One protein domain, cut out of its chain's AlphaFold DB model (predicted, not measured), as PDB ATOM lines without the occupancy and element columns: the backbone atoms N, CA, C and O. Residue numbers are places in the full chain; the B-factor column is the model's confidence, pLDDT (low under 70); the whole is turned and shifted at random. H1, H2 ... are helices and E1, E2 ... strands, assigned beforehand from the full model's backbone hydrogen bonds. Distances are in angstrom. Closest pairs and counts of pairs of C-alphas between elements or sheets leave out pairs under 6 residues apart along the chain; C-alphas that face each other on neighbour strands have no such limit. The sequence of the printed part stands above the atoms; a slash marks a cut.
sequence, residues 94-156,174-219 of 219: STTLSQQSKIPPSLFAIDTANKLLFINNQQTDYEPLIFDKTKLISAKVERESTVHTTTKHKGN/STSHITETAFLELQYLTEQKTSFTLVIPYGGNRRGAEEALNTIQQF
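What this domain is: This is residues 94 to 156 and 174 to 219 of the 219 residues of an uncharacterized protein of Pasteurellaceae bacterium USgator41 (UniProt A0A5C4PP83). Two antiparallel sheets are partly face to face with their strands crossed, helix H1 packs on both, and a long two-stranded arm sticks out, made by residues 144 to 156 and 174 to 180 of E5, E6 and the ends at the cut. This arm makes the length of the loose whole, with a radius of gyration of the C-alphas of 17.2 A and spans of 66 by 26 by 23 A. The printed part has 109 residues, mostly strand, in the order E1 to E7, then H1; the sheets run E1 E2 E3 E4 and E5 E6 E7.

Where its parts are: E1 is residues 97 to 102, from C-alpha 97 at (-9.251, 18.797, -39.091), E2 105 to 111, E3 116 to 120 and E4 129 to 132. E5, 136 to 152, is 47.3 A long, E6, 174 to 189, is 47.0 A, and E7, 195 to 203, is 25.1 A. H1, 206 to 218, is 18.4 A long and ends at C-alpha 218 at (-16.942, 11.332, -32.139).

How they stand to each other: E1 to E4 form a meander, each strand the antiparallel neighbour of the one before, with N 99 and O 108 at 2.8 A, N 109 and O 118 at 2.9 A, and N 117 and O 131 at 2.8 A. In the twisted second sheet, N 142 and O 183 are 2.8 A apart, and N 186 and O 198 2.8 A. The sheets form a sandwich, two sheets face to face, with strands at 52 degrees; the closest C-alphas of E2 and E7, Phe 108 and Ile 200, are 7.4 A apart. H1 makes two layers with each sheet, a helix on one face: it is over E1 and E2 at a height over the sheet of 10.0 A, and over E5 and E6 at 9.1 A. The closest C-alphas of E6 and H1, Ala 182 and Arg 206, are 5.2 A apart. In H1 every O i to N i+4 pair is within hydrogen-bond range.

The domain as a whole: The farthest C-alphas, of Asn 114 and Asn 156, are 66.3 A apart. Residues 157 to 173 are not printed; C-alphas 156 and 174 are 17.0 A apart across this cut. Of the links printed whole, none is long. The model's pLDDT is under 70 at residues 144 to 156 and 174 to 180.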
ATOM      1  N   SER A  94     -16.079  25.332 -41.073       86.69
ATOM      2  CA  SER A  94     -15.111  25.605 -40.014       86.69
ATOM      3  C   SER A  94     -14.226  24.380 -39.826       86.69
ATOM      4  O   SER A  94     -14.627  23.380 -39.237       86.69
ATOM      5  N   THR A  95     -13.014  24.416 -40.371       87.75
ATOM      6  CA  THR A  95     -12.123  23.254 -40.353       87.75
ATOM      7  C   THR A  95     -11.575  22.966 -38.963       87.75
ATOM      8  O   THR A  95     -10.699  23.681 -38.479       87.75
ATOM      9  N   THR A  96     -12.031  21.869 -38.363       88.69
ATOM     10  CA  THR A  96     -11.441  21.268 -37.160       88.69
ATOM     11  C   THR A  96     -10.217  20.432 -37.513       88.69
ATOM     12  O   THR A  96      -9.179  20.533 -36.868       88.69
ATOM     13  N   LEU A  97     -10.332  19.624 -38.568       90.56
ATOM     14  CA  LEU A  97      -9.251  18.797 -39.091       90.56
ATOM     15  C   LEU A  97      -9.237  18.931 -40.610       90.56
ATOM     16  O   LEU A  97     -10.291  18.940 -41.243       90.56
ATOM     17  N   SER A  98      -8.051  19.047 -41.201       92.38
ATOM     18  CA  SER A  98      -7.904  19.055 -42.655       92.38
ATOM     19  C   SER A  98      -6.680  18.263 -43.086       92.38
ATOM     20  O   SER A  98      -5.649  18.271 -42.416       92.38
ATOM     21  N   GLN A  99      -6.806  17.581 -44.217       90.88
ATOM     22  CA  GLN A  99      -5.745  16.825 -44.858       90.88
ATOM     23  C   GLN A  99      -5.661  17.262 -46.318       90.88
ATOM     24  O   GLN A  99      -6.665  17.301 -47.031       90.88
ATOM     25  N   GLN A 100      -4.448  17.577 -46.772       92.44
ATOM     26  CA  GLN A 100      -4.190  17.975 -48.154       92.44
ATOM     27  C   GLN A 100      -3.142  17.049 -48.762       92.44
ATOM     28  O   GLN A 100      -2.114  16.782 -48.141       92.44
ATOM     29  N   SER A 101      -3.382  16.591 -49.987       88.00
ATOM     30  CA  SER A 101      -2.355  15.950 -50.807       88.00
ATOM     31  C   SER A 101      -2.078  16.816 -52.017       88.00
ATOM     32  O   SER A 101      -2.986  17.401 -52.599       88.00
ATOM     33  N   LYS A 102      -0.809  16.910 -52.402       85.38
ATOM     34  CA  LYS A 102      -0.400  17.671 -53.582       85.38
ATOM     35  C   LYS A 102      -0.415  16.828 -54.851       85.38
ATOM     36  O   LYS A 102      -0.599  17.377 -55.932       85.38
ATOM     37  N   ILE A 103      -0.175  15.522 -54.727       83.25
ATOM     38  CA  ILE A 103      -0.029  14.602 -55.857       83.25
ATOM     39  C   ILE A 103      -0.724  13.275 -55.509       83.25
ATOM     40  O   ILE A 103      -0.203  12.532 -54.678       83.25
ATOM     41  N   PRO A 104      -1.871  12.966 -56.138       83.88
ATOM     42  CA  PRO A 104      -2.728  13.913 -56.861       83.88
ATOM     43  C   PRO A 104      -3.257  15.015 -55.916       83.88
ATOM     44  O   PRO A 104      -3.333  14.777 -54.709       83.88
ATOM     45  N   PRO A 105      -3.614  16.216 -56.417       90.12
ATOM     46  CA  PRO A 105      -4.237  17.241 -55.585       90.12
ATOM     47  C   PRO A 105      -5.506  16.710 -54.919       90.12
ATOM     48  O   PRO A 105      -6.375  16.165 -55.596       90.12
ATOM     49  N   SER A 106      -5.624  16.860 -53.609       90.88
ATOM     50  CA  SER A 106      -6.832  16.502 -52.873       90.88
ATOM     51  C   SER A 106      -6.950  17.323 -51.600       90.88
ATOM     52  O   SER A 106      -5.944  17.619 -50.954       90.88
ATOM     53  N   LEU A 107      -8.181  17.624 -51.210       94.06
ATOM     54  CA  LEU A 107      -8.514  18.301 -49.968       94.06
ATOM     55  C   LEU A 107      -9.624  17.528 -49.257       94.06
ATOM     56  O   LEU A 107     -10.686  17.278 -49.823       94.06
ATOM     57  N   PHE A 108      -9.361  17.172 -48.010       94.06
ATOM     58  CA  PHE A 108     -10.335  16.627 -47.082       94.06
ATOM     59  C   PHE A 108     -10.399  17.534 -45.861       94.06
ATOM     60  O   PHE A 108      -9.357  17.961 -45.358       94.06
ATOM     61  N   ALA A 109     -11.601  17.835 -45.384       94.44
ATOM     62  CA  ALA A 109     -11.777  18.576 -44.151       94.44
ATOM     63  C   ALA A 109     -13.008  18.121 -43.369       94.44
ATOM     64  O   ALA A 109     -13.985  17.631 -43.935       94.44
ATOM     65  N   ILE A 110     -12.935  18.309 -42.058       94.00
ATOM     66  CA  ILE A 110     -13.968  17.967 -41.087       94.00
ATOM     67  C   ILE A 110     -14.353  19.237 -40.333       94.00
ATOM     68  O   ILE A 110     -13.472  19.934 -39.824       94.00
ATOM     69  N   ASP A 111     -15.652  19.491 -40.219       94.06
ATOM     70  CA  ASP A 111     -16.238  20.492 -39.330       94.06
ATOM     71  C   ASP A 111     -17.071  19.780 -38.265       94.06
ATOM     72  O   ASP A 111     -18.170  19.289 -38.531       94.06
ATOM     73  N   THR A 112     -16.523  19.694 -37.052       91.12
ATOM     74  CA  THR A 112     -17.175  18.991 -35.941       91.12
ATOM     75  C   THR A 112     -18.346  19.771 -35.352       91.12
ATOM     76  O   THR A 112     -19.246  19.158 -34.784       91.12
ATOM     77  N   ALA A 113     -18.373  21.100 -35.502       90.06
ATOM     78  CA  ALA A 113     -19.442  21.940 -34.970       90.06
ATOM     79  C   ALA A 113     -20.737  21.744 -35.767       90.06
ATOM     80  O   ALA A 113     -21.810  21.592 -35.185       90.06
ATOM     81  N   ASN A 114     -20.616  21.690 -37.096       89.19
ATOM     82  CA  ASN A 114     -21.744  21.492 -38.007       89.19
ATOM     83  C   ASN A 114     -21.934  20.029 -38.442       89.19
ATOM     84  O   ASN A 114     -22.872  19.731 -39.177       89.19
ATOM     85  N   LYS A 115     -21.057  19.122 -37.992       91.31
ATOM     86  CA  LYS A 115     -21.023  17.693 -38.357       91.31
ATOM     87  C   LYS A 115     -20.871  17.440 -39.860       91.31
ATOM     88  O   LYS A 115     -21.391  16.462 -40.397       91.31
ATOM     89  N   LEU A 116     -20.138  18.318 -40.542       92.81
ATOM     90  CA  LEU A 116     -19.960  18.274 -41.990       92.81
ATOM     91  C   LEU A 116     -18.605  17.688 -42.375       92.81
ATOM     92  O   LEU A 116     -17.572  17.958 -41.759       92.81
ATOM     93  N   LEU A 117     -18.617  16.930 -43.465       92.69
ATOM     94  CA  LEU A 117     -17.438  16.447 -44.164       92.69
ATOM     95  C   LEU A 117     -17.329  17.156 -45.509       92.69
ATOM     96  O   LEU A 117     -18.302  17.224 -46.257       92.69
ATOM     97  N   PHE A 118     -16.136  17.660 -45.813       94.44
ATOM     98  CA  PHE A 118     -15.782  18.254 -47.096       94.44
ATOM     99  C   PHE A 118     -14.752  17.382 -47.798       94.44
ATOM    100  O   PHE A 118     -13.689  17.092 -47.242       94.44
ATOM    101  N   ILE A 119     -15.033  17.010 -49.041       92.94
ATOM    102  CA  ILE A 119     -14.118  16.250 -49.886       92.94
ATOM    103  C   ILE A 119     -14.038  16.923 -51.250       92.94
ATOM    104  O   ILE A 119     -15.048  17.215 -51.881       92.94
ATOM    105  N   ASN A 120     -12.817  17.144 -51.718       93.44
ATOM    106  CA  ASN A 120     -12.538  17.580 -53.075       93.44
ATOM    107  C   ASN A 120     -11.312  16.821 -53.583       93.44
ATOM    108  O   ASN A 120     -10.183  17.067 -53.149       93.44
ATOM    109  N   ASN A 121     -11.537  15.843 -54.453       89.88
ATOM    110  CA  ASN A 121     -10.483  14.994 -54.991       89.88
ATOM    111  C   ASN A 121     -10.825  14.542 -56.419       89.88
ATOM    112  O   ASN A 121     -11.841  14.924 -56.993       89.88
ATOM    113  N   GLN A 122      -9.970  13.698 -56.998       88.06
ATOM    114  CA  GLN A 122     -10.202  13.148 -58.334       88.06
ATOM    115  C   GLN A 122     -11.479  12.291 -58.419       88.06
ATOM    116  O   GLN A 122     -12.099  12.250 -59.472       88.06
ATOM    117  N   GLN A 123     -11.885  11.615 -57.337       87.25
ATOM    118  CA  GLN A 123     -13.094  10.778 -57.331       87.25
ATOM    119  C   GLN A 123     -14.383  11.604 -57.378       87.25
ATOM    120  O   GLN A 123     -15.423  11.073 -57.753       87.25
ATOM    121  N   THR A 124     -14.318  12.879 -56.992       87.38
ATOM    122  CA  THR A 124     -15.427  13.832 -57.093       87.38
ATOM    123  C   THR A 124     -15.300  14.745 -58.312       87.38
ATOM    124  O   THR A 124     -15.935  15.792 -58.346       87.38
ATOM    125  N   ASP A 125     -14.436  14.414 -59.283       88.00
ATOM    126  CA  ASP A 125     -14.094  15.281 -60.425       88.00
ATOM    127  C   ASP A 125     -13.686  16.707 -60.004       88.00
ATOM    128  O   ASP A 125     -13.883  17.695 -60.716       88.00
ATOM    129  N   TYR A 126     -13.087  16.814 -58.814       89.62
ATOM    130  CA  TYR A 126     -12.734  18.063 -58.145       89.62
ATOM    131  C   TYR A 126     -13.915  18.995 -57.845       89.62
ATOM    132  O   TYR A 126     -13.728  20.185 -57.559       89.62
ATOM    133  N   GLU A 127     -15.143  18.487 -57.900       89.94
ATOM    134  CA  GLU A 127     -16.312  19.158 -57.353       89.94
ATOM    135  C   GLU A 127     -16.329  19.002 -55.825       89.94
ATOM    136  O   GLU A 127     -15.998  17.928 -55.305       89.94
ATOM    137  N   PRO A 128     -16.649  20.077 -55.079       91.44
ATOM    138  CA  PRO A 128     -16.723  20.017 -53.630       91.44
ATOM    139  C   PRO A 128     -17.928  19.173 -53.218       91.44
ATOM    140  O   PRO A 128     -19.076  19.579 -53.385       91.44
ATOM    141  N   LEU A 129     -17.658  18.007 -52.648       91.12
ATOM    142  CA  LEU A 129     -18.667  17.159 -52.043       91.12
ATOM    143  C   LEU A 129     -18.767  17.496 -50.555       91.12
ATOM    144  O   LEU A 129     -17.782  17.400 -49.821       91.12
ATOM    145  N   ILE A 130     -19.968  17.876 -50.124       92.69
ATOM    146  CA  ILE A 130     -20.267  18.208 -48.732       92.69
ATOM    147  C   ILE A 130     -21.413  17.324 -48.269       92.69
ATOM    148  O   ILE A 130     -22.481  17.315 -48.882       92.69
ATOM    149  N   PHE A 131     -21.204  16.585 -47.187       90.31
ATOM    150  CA  PHE A 131     -22.272  15.810 -46.571       90.31
ATOM    151  C   PHE A 131     -22.127  15.745 -45.056       90.31
ATOM    152  O   PHE A 131     -21.033  15.840 -44.505       90.31
ATOM    153  N   ASP A 132     -23.269  15.589 -44.399       89.88
ATOM    154  CA  ASP A 132     -23.371  15.334 -42.967       89.88
ATOM    155  C   ASP A 132     -23.102  13.851 -42.664       89.88
ATOM    156  O   ASP A 132     -23.356  12.969 -43.490       89.88
ATOM    157  N   LYS A 133     -22.643  13.569 -41.446       84.94
ATOM    158  CA  LYS A 133     -22.462  12.228 -40.887       84.94
ATOM    159  C   LYS A 133     -23.697  11.336 -41.028       84.94
ATOM    160  O   LYS A 133     -23.534  10.131 -41.165       84.94
ATOM    161  N   THR A 134     -24.917  11.872 -41.065       86.94
ATOM    162  CA  THR A 134     -26.125  11.057 -41.318       86.94
ATOM    163  C   THR A 134     -26.116  10.347 -42.675       86.94
ATOM    164  O   THR A 134     -26.717   9.283 -42.816       86.94
ATOM    165  N   LYS A 135     -25.418  10.903 -43.674       88.38
ATOM    166  CA  LYS A 135     -25.227  10.278 -44.990       88.38
ATOM    167  C   LYS A 135     -24.054   9.288 -44.997       88.38
ATOM    168  O   LYS A 135     -23.892   8.572 -45.979       88.38
ATOM    169  N   LEU A 136     -23.246   9.221 -43.939       89.00
ATOM    170  CA  LEU A 136     -22.113   8.305 -43.825       89.00
ATOM    171  C   LEU A 136     -22.589   6.925 -43.342       89.00
ATOM    172  O   LEU A 136     -23.136   6.787 -42.252       89.00
ATOM    173  N   ILE A 137     -22.352   5.894 -44.150       87.50
ATOM    174  CA  ILE A 137     -22.668   4.495 -43.831       87.50
ATOM    175  C   ILE A 137     -21.559   3.891 -42.972       87.50
ATOM    176  O   ILE A 137     -21.820   3.249 -41.958       87.50
ATOM    177  N   SER A 138     -20.311   4.061 -43.406       87.25
ATOM    178  CA  SER A 138     -19.150   3.502 -42.725       87.25
ATOM    179  C   SER A 138     -17.903   4.339 -42.992       87.25
ATOM    180  O   SER A 138     -17.783   5.011 -44.016       87.25
ATOM    181  N   ALA A 139     -16.975   4.301 -42.041       88.81
ATOM    182  CA  ALA A 139     -15.641   4.862 -42.179       88.81
ATOM    183  C   ALA A 139     -14.637   3.864 -41.604       88.81
ATOM    184  O   ALA A 139     -14.858   3.320 -40.519       88.81
ATOM    185  N   LYS A 140     -13.540   3.623 -42.319       90.00
ATOM    186  CA  LYS A 140     -12.468   2.726 -41.872       90.00
ATOM    187  C   LYS A 140     -11.116   3.188 -42.399       90.00
ATOM    188  O   LYS A 140     -11.032   3.849 -43.430       90.00
ATOM    189  N   VAL A 141     -10.057   2.827 -41.685       87.62
ATOM    190  CA  VAL A 141      -8.681   3.059 -42.130       87.62
ATOM    191  C   VAL A 141      -8.134   1.760 -42.696       87.62
ATOM    192  O   VAL A 141      -8.063   0.758 -41.987       87.62
ATOM    193  N   GLU A 142      -7.733   1.797 -43.960       81.69
ATOM    194  CA  GLU A 142      -7.123   0.679 -44.672       81.69
ATOM    195  C   GLU A 142      -5.614   0.880 -44.819       81.69
ATOM    196  O   GLU A 142      -5.100   2.008 -44.804       81.69
ATOM    197  N   ARG A 143      -4.897  -0.239 -44.942       77.88
ATOM    198  CA  ARG A 143      -3.436  -0.274 -45.062       77.88
ATOM    199  C   ARG A 143      -3.040  -1.056 -46.299       77.88
ATOM    200  O   ARG A 143      -3.436  -2.205 -46.458       77.88
ATOM    201  N   GLU A 144      -2.180  -0.459 -47.110       68.56
ATOM    202  CA  GLU A 144      -1.474  -1.165 -48.171       68.56
ATOM    203  C   GLU A 144       0.024  -1.119 -47.876       68.56
ATOM    204  O   GLU A 144       0.636  -0.049 -47.815       68.56
ATOM    205  N   SER A 145       0.615  -2.289 -47.647       52.81
ATOM    206  CA  SER A 145       2.055  -2.439 -47.461       52.81
ATOM    207  C   SER A 145       2.665  -2.934 -48.763       52.81
ATOM    208  O   SER A 145       2.583  -4.118 -49.088       52.81
ATOM    209  N   THR A 146       3.320  -2.038 -49.494       49.22
ATOM    210  CA  THR A 146       4.047  -2.394 -50.712       49.22
ATOM    211  C   THR A 146       5.510  -2.618 -50.364       49.22
ATOM    212  O   THR A 146       6.228  -1.695 -49.967       49.22
ATOM    213  N   VAL A 147       5.975  -3.860 -50.500       43.44
ATOM    214  CA  VAL A 147       7.381  -4.216 -50.272       43.44
ATOM    215  C   VAL A 147       8.143  -4.082 -51.587       43.44
ATOM    216  O   VAL A 147       7.994  -4.889 -52.502       43.44
ATOM    217  N   HIS A 148       8.982  -3.054 -51.692       36.91
ATOM    218  CA  HIS A 148       9.927  -2.897 -52.792       36.91
ATOM    219  C   HIS A 148      11.299  -3.425 -52.383       36.91
ATOM    220  O   HIS A 148      12.118  -2.729 -51.782       36.91
ATOM    221  N   THR A 149      11.563  -4.677 -52.745       35.78
ATOM    222  CA  THR A 149      12.888  -5.284 -52.595       35.78
ATOM    223  C   THR A 149      13.731  -4.935 -53.812       35.78
ATOM    224  O   THR A 149      13.522  -5.468 -54.899       35.78
ATOM    225  N   THR A 150      14.696  -4.030 -53.643       37.06
ATOM    226  CA  THR A 150      15.702  -3.774 -54.679       37.06
ATOM    227  C   THR A 150      16.947  -4.585 -54.355       37.06
ATOM    228  O   THR A 150      17.707  -4.252 -53.444       37.06
ATOM    229  N   THR A 151      17.170  -5.652 -55.117       37.03
ATOM    230  CA  THR A 151      18.386  -6.461 -55.023       37.03
ATOM    231  C   THR A 151      19.421  -5.899 -55.993       37.03
ATOM    232  O   THR A 151      19.297  -6.058 -57.207       37.03
ATOM    233  N   LYS A 152      20.449  -5.210 -55.483       36.06
ATOM    234  CA  LYS A 152      21.601  -4.806 -56.302       36.06
ATOM    235  C   LYS A 152      22.638  -5.923 -56.302       36.06
ATOM    236  O   LYS A 152      23.327  -6.136 -55.307       36.06
ATOM    237  N   HIS A 153      22.796  -6.586 -57.440       36.12
ATOM    238  CA  HIS A 153      23.939  -7.458 -57.682       36.12
ATOM    239  C   HIS A 153      25.085  -6.644 -58.288       36.12
ATOM    240  O   HIS A 153      24.982  -6.137 -59.403       36.12
ATOM    241  N   LYS A 154      26.195  -6.506 -57.552       36.06
ATOM    242  CA  LYS A 154      27.473  -6.109 -58.154       36.06
ATOM    243  C   LYS A 154      27.988  -7.307 -58.953       36.06
ATOM    244  O   LYS A 154      28.437  -8.286 -58.366       36.06
ATOM    245  N   GLY A 155      27.869  -7.239 -60.276       34.75
ATOM    246  CA  GLY A 155      28.503  -8.194 -61.181       34.75
ATOM    247  C   GLY A 155      30.028  -8.103 -61.106       34.75
ATOM    248  O   GLY A 155      30.586  -7.029 -60.877       34.75
ATOM    249  N   ASN A 156      30.684  -9.245 -61.284       37.97
ATOM    250  CA  ASN A 156      32.132  -9.383 -61.354       37.97
ATOM    251  C   ASN A 156      32.598  -9.029 -62.777       37.97
ATOM    252  O   ASN A 156      32.180  -9.687 -63.728       37.97
ATOM    253  N   SER A 174      20.982  -6.368 -50.129       27.02
ATOM    254  CA  SER A 174      19.547  -6.246 -50.375       27.02
ATOM    255  C   SER A 174      19.002  -5.115 -49.512       27.02
ATOM    256  O   SER A 174      19.121  -5.154 -48.289       27.02
ATOM    257  N   THR A 175      18.423  -4.100 -50.143       39.28
ATOM    258  CA  THR A 175      17.706  -3.026 -49.449       39.28
ATOM    259  C   THR A 175      16.223  -3.184 -49.741       39.28
ATOM    260  O   THR A 175      15.784  -2.977 -50.876       39.28
ATOM    261  N   SER A 176      15.465  -3.583 -48.724       31.56
ATOM    262  CA  SER A 176      14.008  -3.656 -48.786       31.56
ATOM    263  C   SER A 176      13.424  -2.332 -48.312       31.56
ATOM    264  O   SER A 176      13.613  -1.944 -47.161       31.56
ATOM    265  N   HIS A 177      12.723  -1.636 -49.200       39.19
ATOM    266  CA  HIS A 177      11.921  -0.471 -48.853       39.19
ATOM    267  C   HIS A 177      10.478  -0.929 -48.668       39.19
ATOM    268  O   HIS A 177       9.801  -1.279 -49.632       39.19
ATOM    269  N   ILE A 178      10.011  -0.948 -47.423       47.09
ATOM    270  CA  ILE A 178       8.594  -1.144 -47.121       47.09
ATOM    271  C   ILE A 178       7.948   0.234 -47.219       47.09
ATOM    272  O   ILE A 178       8.289   1.133 -46.451       47.09
ATOM    273  N   THR A 179       7.068   0.422 -48.198       54.09
ATOM    274  CA  THR A 179       6.224   1.615 -48.283       54.09
ATOM    275  C   THR A 179       4.861   1.241 -47.734       54.09
ATOM    276  O   THR A 179       4.099   0.525 -48.378       54.09
ATOM    277  N   GLU A 180       4.583   1.679 -46.510       57.47
ATOM    278  CA  GLU A 180       3.251   1.582 -45.920       57.47
ATOM    279  C   GLU A 180       2.446   2.814 -46.322       57.47
ATOM    280  O   GLU A 180       2.859   3.950 -46.070       57.47
ATOM    281  N   THR A 181       1.298   2.579 -46.945       74.44
ATOM    282  CA  THR A 181       0.361   3.622 -47.349       74.44
ATOM    283  C   THR A 181      -0.935   3.431 -46.574       74.44
ATOM    284  O   THR A 181      -1.515   2.346 -46.568       74.44
ATOM    285  N   ALA A 182      -1.366   4.476 -45.875       81.81
ATOM    286  CA  ALA A 182      -2.622   4.515 -45.147       81.81
ATOM    287  C   ALA A 182      -3.681   5.267 -45.958       81.81
ATOM    288  O   ALA A 182      -3.404   6.319 -46.550       81.81
ATOM    289  N   PHE A 183      -4.906   4.752 -45.929       84.62
ATOM    290  CA  PHE A 183      -6.061   5.351 -46.585       84.62
ATOM    291  C   PHE A 183      -7.236   5.415 -45.617       84.62
ATOM    292  O   PHE A 183      -7.453   4.487 -44.842       84.62
ATOM    293  N   LEU A 184      -8.005   6.498 -45.673       87.81
ATOM    294  CA  LEU A 184      -9.305   6.589 -45.016       87.81
ATOM    295  C   LEU A 184     -10.385   6.305 -46.064       87.81
ATOM    296  O   LEU A 184     -10.543   7.074 -47.012       87.81
ATOM    297  N   GLU A 185     -11.096   5.193 -45.908       89.94
ATOM    298  CA  GLU A 185     -12.228   4.811 -46.748       89.94
ATOM    299  C   GLU A 185     -13.528   5.289 -46.094       89.94
ATOM    300  O   GLU A 185     -13.795   4.981 -44.931       89.94
ATOM    301  N   LEU A 186     -14.332   6.041 -46.846       88.50
ATOM    302  CA  LEU A 186     -15.635   6.552 -46.431       88.50
ATOM    303  C   LEU A 186     -16.707   6.026 -47.381       88.50
ATOM    304  O   LEU A 186     -16.653   6.286 -48.582       88.50
ATOM    305  N   GLN A 187     -17.705   5.333 -46.847       88.62
ATOM    306  CA  GLN A 187     -18.882   4.919 -47.601       88.62
ATOM    307  C   GLN A 187     -20.043   5.832 -47.245       88.62
ATOM    308  O   GLN A 187     -20.364   5.993 -46.068       88.62
ATOM    309  N   TYR A 188     -20.687   6.422 -48.246       87.62
ATOM    310  CA  TYR A 188     -21.775   7.375 -48.038       87.62
ATOM    311  C   TYR A 188     -22.955   7.120 -48.978       87.62
ATOM    312  O   TYR A 188     -22.810   6.504 -50.036       87.62
ATOM    313  N   LEU A 189     -24.136   7.581 -48.566       87.44
ATOM    314  CA  LEU A 189     -25.372   7.548 -49.337       87.44
ATOM    315  C   LEU A 189     -25.608   8.884 -50.029       87.44
ATOM    316  O   LEU A 189     -25.571   9.957 -49.424       87.44
ATOM    317  N   THR A 190     -25.937   8.794 -51.308       83.31
ATOM    318  CA  THR A 190     -26.508   9.911 -52.061       83.31
ATOM    319  C   THR A 190     -27.995  10.067 -51.756       83.31
ATOM    320  O   THR A 190     -28.632   9.194 -51.166       83.31
ATOM    321  N   GLU A 191     -28.586  11.172 -52.206       81.50
ATOM    322  CA  GLU A 191     -30.027  11.425 -52.038       81.50
ATOM    323  C   GLU A 191     -30.898  10.372 -52.740       81.50
ATOM    324  O   GLU A 191     -32.007  10.081 -52.306       81.50
ATOM    325  N   GLN A 192     -30.349   9.724 -53.769       82.81
ATOM    326  CA  GLN A 192     -30.976   8.630 -54.510       82.81
ATOM    327  C   GLN A 192     -30.802   7.260 -53.828       82.81
ATOM    328  O   GLN A 192     -31.157   6.238 -54.409       82.81
ATOM    329  N   LYS A 193     -30.262   7.220 -52.601       78.62
ATOM    330  CA  LYS A 193     -29.941   6.002 -51.830       78.62
ATOM    331  C   LYS A 193     -28.913   5.074 -52.488       78.62
ATOM    332  O   LYS A 193     -28.783   3.918 -52.094       78.62
ATOM    333  N   THR A 194     -28.137   5.582 -53.440       79.94
ATOM    334  CA  THR A 194     -26.992   4.865 -54.006       79.94
ATOM    335  C   THR A 194     -25.781   5.054 -53.097       79.94
ATOM    336  O   THR A 194     -25.490   6.185 -52.691       79.94
ATOM    337  N   SER A 195     -25.092   3.956 -52.781       84.62
ATOM    338  CA  SER A 195     -23.876   3.951 -51.965       84.62
ATOM    339  C   SER A 195     -22.637   4.187 -52.827       84.62
ATOM    340  O   SER A 195     -22.473   3.555 -53.869       84.62
ATOM    341  N   PHE A 196     -21.761   5.078 -52.373       83.50
ATOM    342  CA  PHE A 196     -20.477   5.370 -53.001       83.50
ATOM    343  C   PHE A 196     -19.349   5.263 -51.981       83.50
ATOM    344  O   PHE A 196     -19.539   5.545 -50.799       83.50
ATOM    345  N   THR A 197     -18.166   4.881 -52.461       85.81
ATOM    346  CA  THR A 197     -16.953   4.752 -51.645       85.81
ATOM    347  C   THR A 197     -15.928   5.800 -52.062       85.81
ATOM    348  O   THR A 197     -15.571   5.898 -53.237       85.81
ATOM    349  N   LEU A 198     -15.439   6.571 -51.094       84.81
ATOM    350  CA  LEU A 198     -14.372   7.554 -51.256       84.81
ATOM    351  C   LEU A 198     -13.133   7.096 -50.508       84.81
ATOM    352  O   LEU A 198     -13.226   6.565 -49.406       84.81
ATOM    353  N   VAL A 199     -11.973   7.326 -51.110       87.06
ATOM    354  CA  VAL A 199     -10.674   6.938 -50.571       87.06
ATOM    355  C   VAL A 199      -9.827   8.195 -50.437       87.06
ATOM    356  O   VAL A 199      -9.491   8.859 -51.417       87.06
ATOM    357  N   ILE A 200      -9.475   8.534 -49.202       88.00
ATOM    358  CA  ILE A 200      -8.638   9.690 -48.895       88.00
ATOM    359  C   ILE A 200      -7.224   9.182 -48.595       88.00
ATOM    360  O   ILE A 200      -7.022   8.494 -47.590       88.00
ATOM    361  N   PRO A 201      -6.231   9.496 -49.444       85.38
ATOM    362  CA  PRO A 201      -4.866   9.046 -49.229       85.38
ATOM    363  C   PRO A 201      -4.187   9.860 -48.124       85.38
ATOM    364  O   PRO A 201      -4.114  11.089 -48.188       85.38
ATOM    365  N   TYR A 202      -3.621   9.162 -47.139       84.62
ATOM    366  CA  TYR A 202      -2.778   9.745 -46.090       84.62
ATOM    367  C   TYR A 202      -1.286   9.455 -46.296       84.62
ATOM    368  O   TYR A 202      -0.443   9.954 -45.546       84.62
ATOM    369  N   GLY A 203      -0.926   8.678 -47.322       82.06
ATOM    370  CA  GLY A 203       0.464   8.299 -47.559       82.06
ATOM    371  C   GLY A 203       1.022   7.543 -46.350       82.06
ATOM    372  O   GLY A 203       0.335   6.712 -45.766       82.06
ATOM    373  N   GLY A 204       2.231   7.894 -45.911       82.00
ATOM    374  CA  GLY A 204       2.812   7.339 -44.682       82.00
ATOM    375  C   GLY A 204       2.186   7.854 -43.374       82.00
ATOM    376  O   GLY A 204       2.576   7.404 -42.297       82.00
ATOM    377  N   ASN A 205       1.236   8.800 -43.413       84.94
ATOM    378  CA  ASN A 205       0.660   9.406 -42.208       84.94
ATOM    379  C   ASN A 205      -0.526   8.603 -41.642       84.94
ATOM    380  O   ASN A 205      -1.659   9.081 -41.576       84.94
ATOM    381  N   ARG A 206      -0.255   7.380 -41.175       84.62
ATOM    382  CA  ARG A 206      -1.265   6.509 -40.546       84.62
ATOM    383  C   ARG A 206      -1.981   7.172 -39.370       84.62
ATOM    384  O   ARG A 206      -3.193   7.051 -39.246       84.62
ATOM    385  N   ARG A 207      -1.234   7.857 -38.498       87.19
ATOM    386  CA  ARG A 207      -1.802   8.500 -37.302       87.19
ATOM    387  C   ARG A 207      -2.827   9.563 -37.678       87.19
ATOM    388  O   ARG A 207      -3.876   9.601 -37.055       87.19
ATOM    389  N   GLY A 208      -2.567  10.342 -38.730       89.25
ATOM    390  CA  GLY A 208      -3.537  11.307 -39.249       89.25
ATOM    391  C   GLY A 208      -4.811  10.651 -39.793       89.25
ATOM    392  O   GLY A 208      -5.897  11.189 -39.599       89.25
ATOM    393  N   ALA A 209      -4.705   9.478 -40.428       88.56
ATOM    394  CA  ALA A 209      -5.878   8.735 -40.898       88.56
ATOM    395  C   ALA A 209      -6.728   8.215 -39.725       88.56
ATOM    396  O   ALA A 209      -7.952   8.317 -39.748       88.56
ATOM    397  N   GLU A 210      -6.081   7.691 -38.681       91.38
ATOM    398  CA  GLU A 210      -6.752   7.224 -37.459       91.38
ATOM    399  C   GLU A 210      -7.355   8.378 -36.652       91.38
ATOM    400  O   GLU A 210      -8.467   8.260 -36.149       91.38
ATOM    401  N   GLU A 211      -6.666   9.515 -36.569       92.19
ATOM    402  CA  GLU A 211      -7.186  10.735 -35.948       92.19
ATOM    403  C   GLU A 211      -8.436  11.242 -36.675       92.19
ATOM    404  O   GLU A 211      -9.446  11.545 -36.037       92.19
ATOM    405  N   ALA A 212      -8.413  11.260 -38.011       92.12
ATOM    406  CA  ALA A 212      -9.578  11.610 -38.810       92.12
ATOM    407  C   ALA A 212     -10.737  10.629 -38.591       92.12
ATOM    408  O   ALA A 212     -11.860  11.073 -38.366       92.12
ATOM    409  N   LEU A 213     -10.476   9.317 -38.580       92.81
ATOM    410  CA  LEU A 213     -11.496   8.309 -38.280       92.81
ATOM    411  C   LEU A 213     -12.119   8.525 -36.894       92.81
ATOM    412  O   LEU A 213     -13.342   8.560 -36.773       92.81
ATOM    413  N   ASN A 214     -11.291   8.713 -35.865       92.62
ATOM    414  CA  ASN A 214     -11.756   8.960 -34.502       92.62
ATOM    415  C   ASN A 214     -12.595  10.237 -34.427       92.62
ATOM    416  O   ASN A 214     -13.654  10.240 -33.806       92.62
ATOM    417  N   THR A 215     -12.160  11.299 -35.110       91.62
ATOM    418  CA  THR A 215     -12.910  12.556 -35.192       91.62
ATOM    419  C   THR A 215     -14.287  12.303 -35.805       91.62
ATOM    420  O   THR A 215     -15.290  12.630 -35.181       91.62
ATOM    421  N   ILE A 216     -14.360  11.625 -36.959       91.38
ATOM    422  CA  ILE A 216     -15.621  11.247 -37.629       91.38
ATOM    423  C   ILE A 216     -16.543  10.444 -36.712       91.38
ATOM    424  O   ILE A 216     -17.759  10.638 -36.713       91.38
ATOM    425  N   GLN A 217     -15.988   9.541 -35.908       89.19
ATOM    426  CA  GLN A 217     -16.770   8.728 -34.984       89.19
ATOM    427  C   GLN A 217     -17.331   9.541 -33.808       89.19
ATOM    428  O   GLN A 217     -18.423   9.219 -33.339       89.19
ATOM    429  N   GLN A 218     -16.648  10.607 -33.379       85.81
ATOM    430  CA  GLN A 218     -16.942  11.332 -32.139       85.81
ATOM    431  C   GLN A 218     -17.933  12.500 -32.255       85.81
ATOM    432  O   GLN A 218     -18.596  12.786 -31.259       85.81
ATOM    433  N   PHE A 219     -18.062  13.172 -33.405       80.69
ATOM    434  CA  PHE A 219     -19.033  14.276 -33.568       80.69
ATOM    435  C   PHE A 219     -20.398  13.795 -34.070       80.69
ATOM    436  O   PHE A 219     -21.443  14.351 -33.663       80.69
TER     437      PHE A 219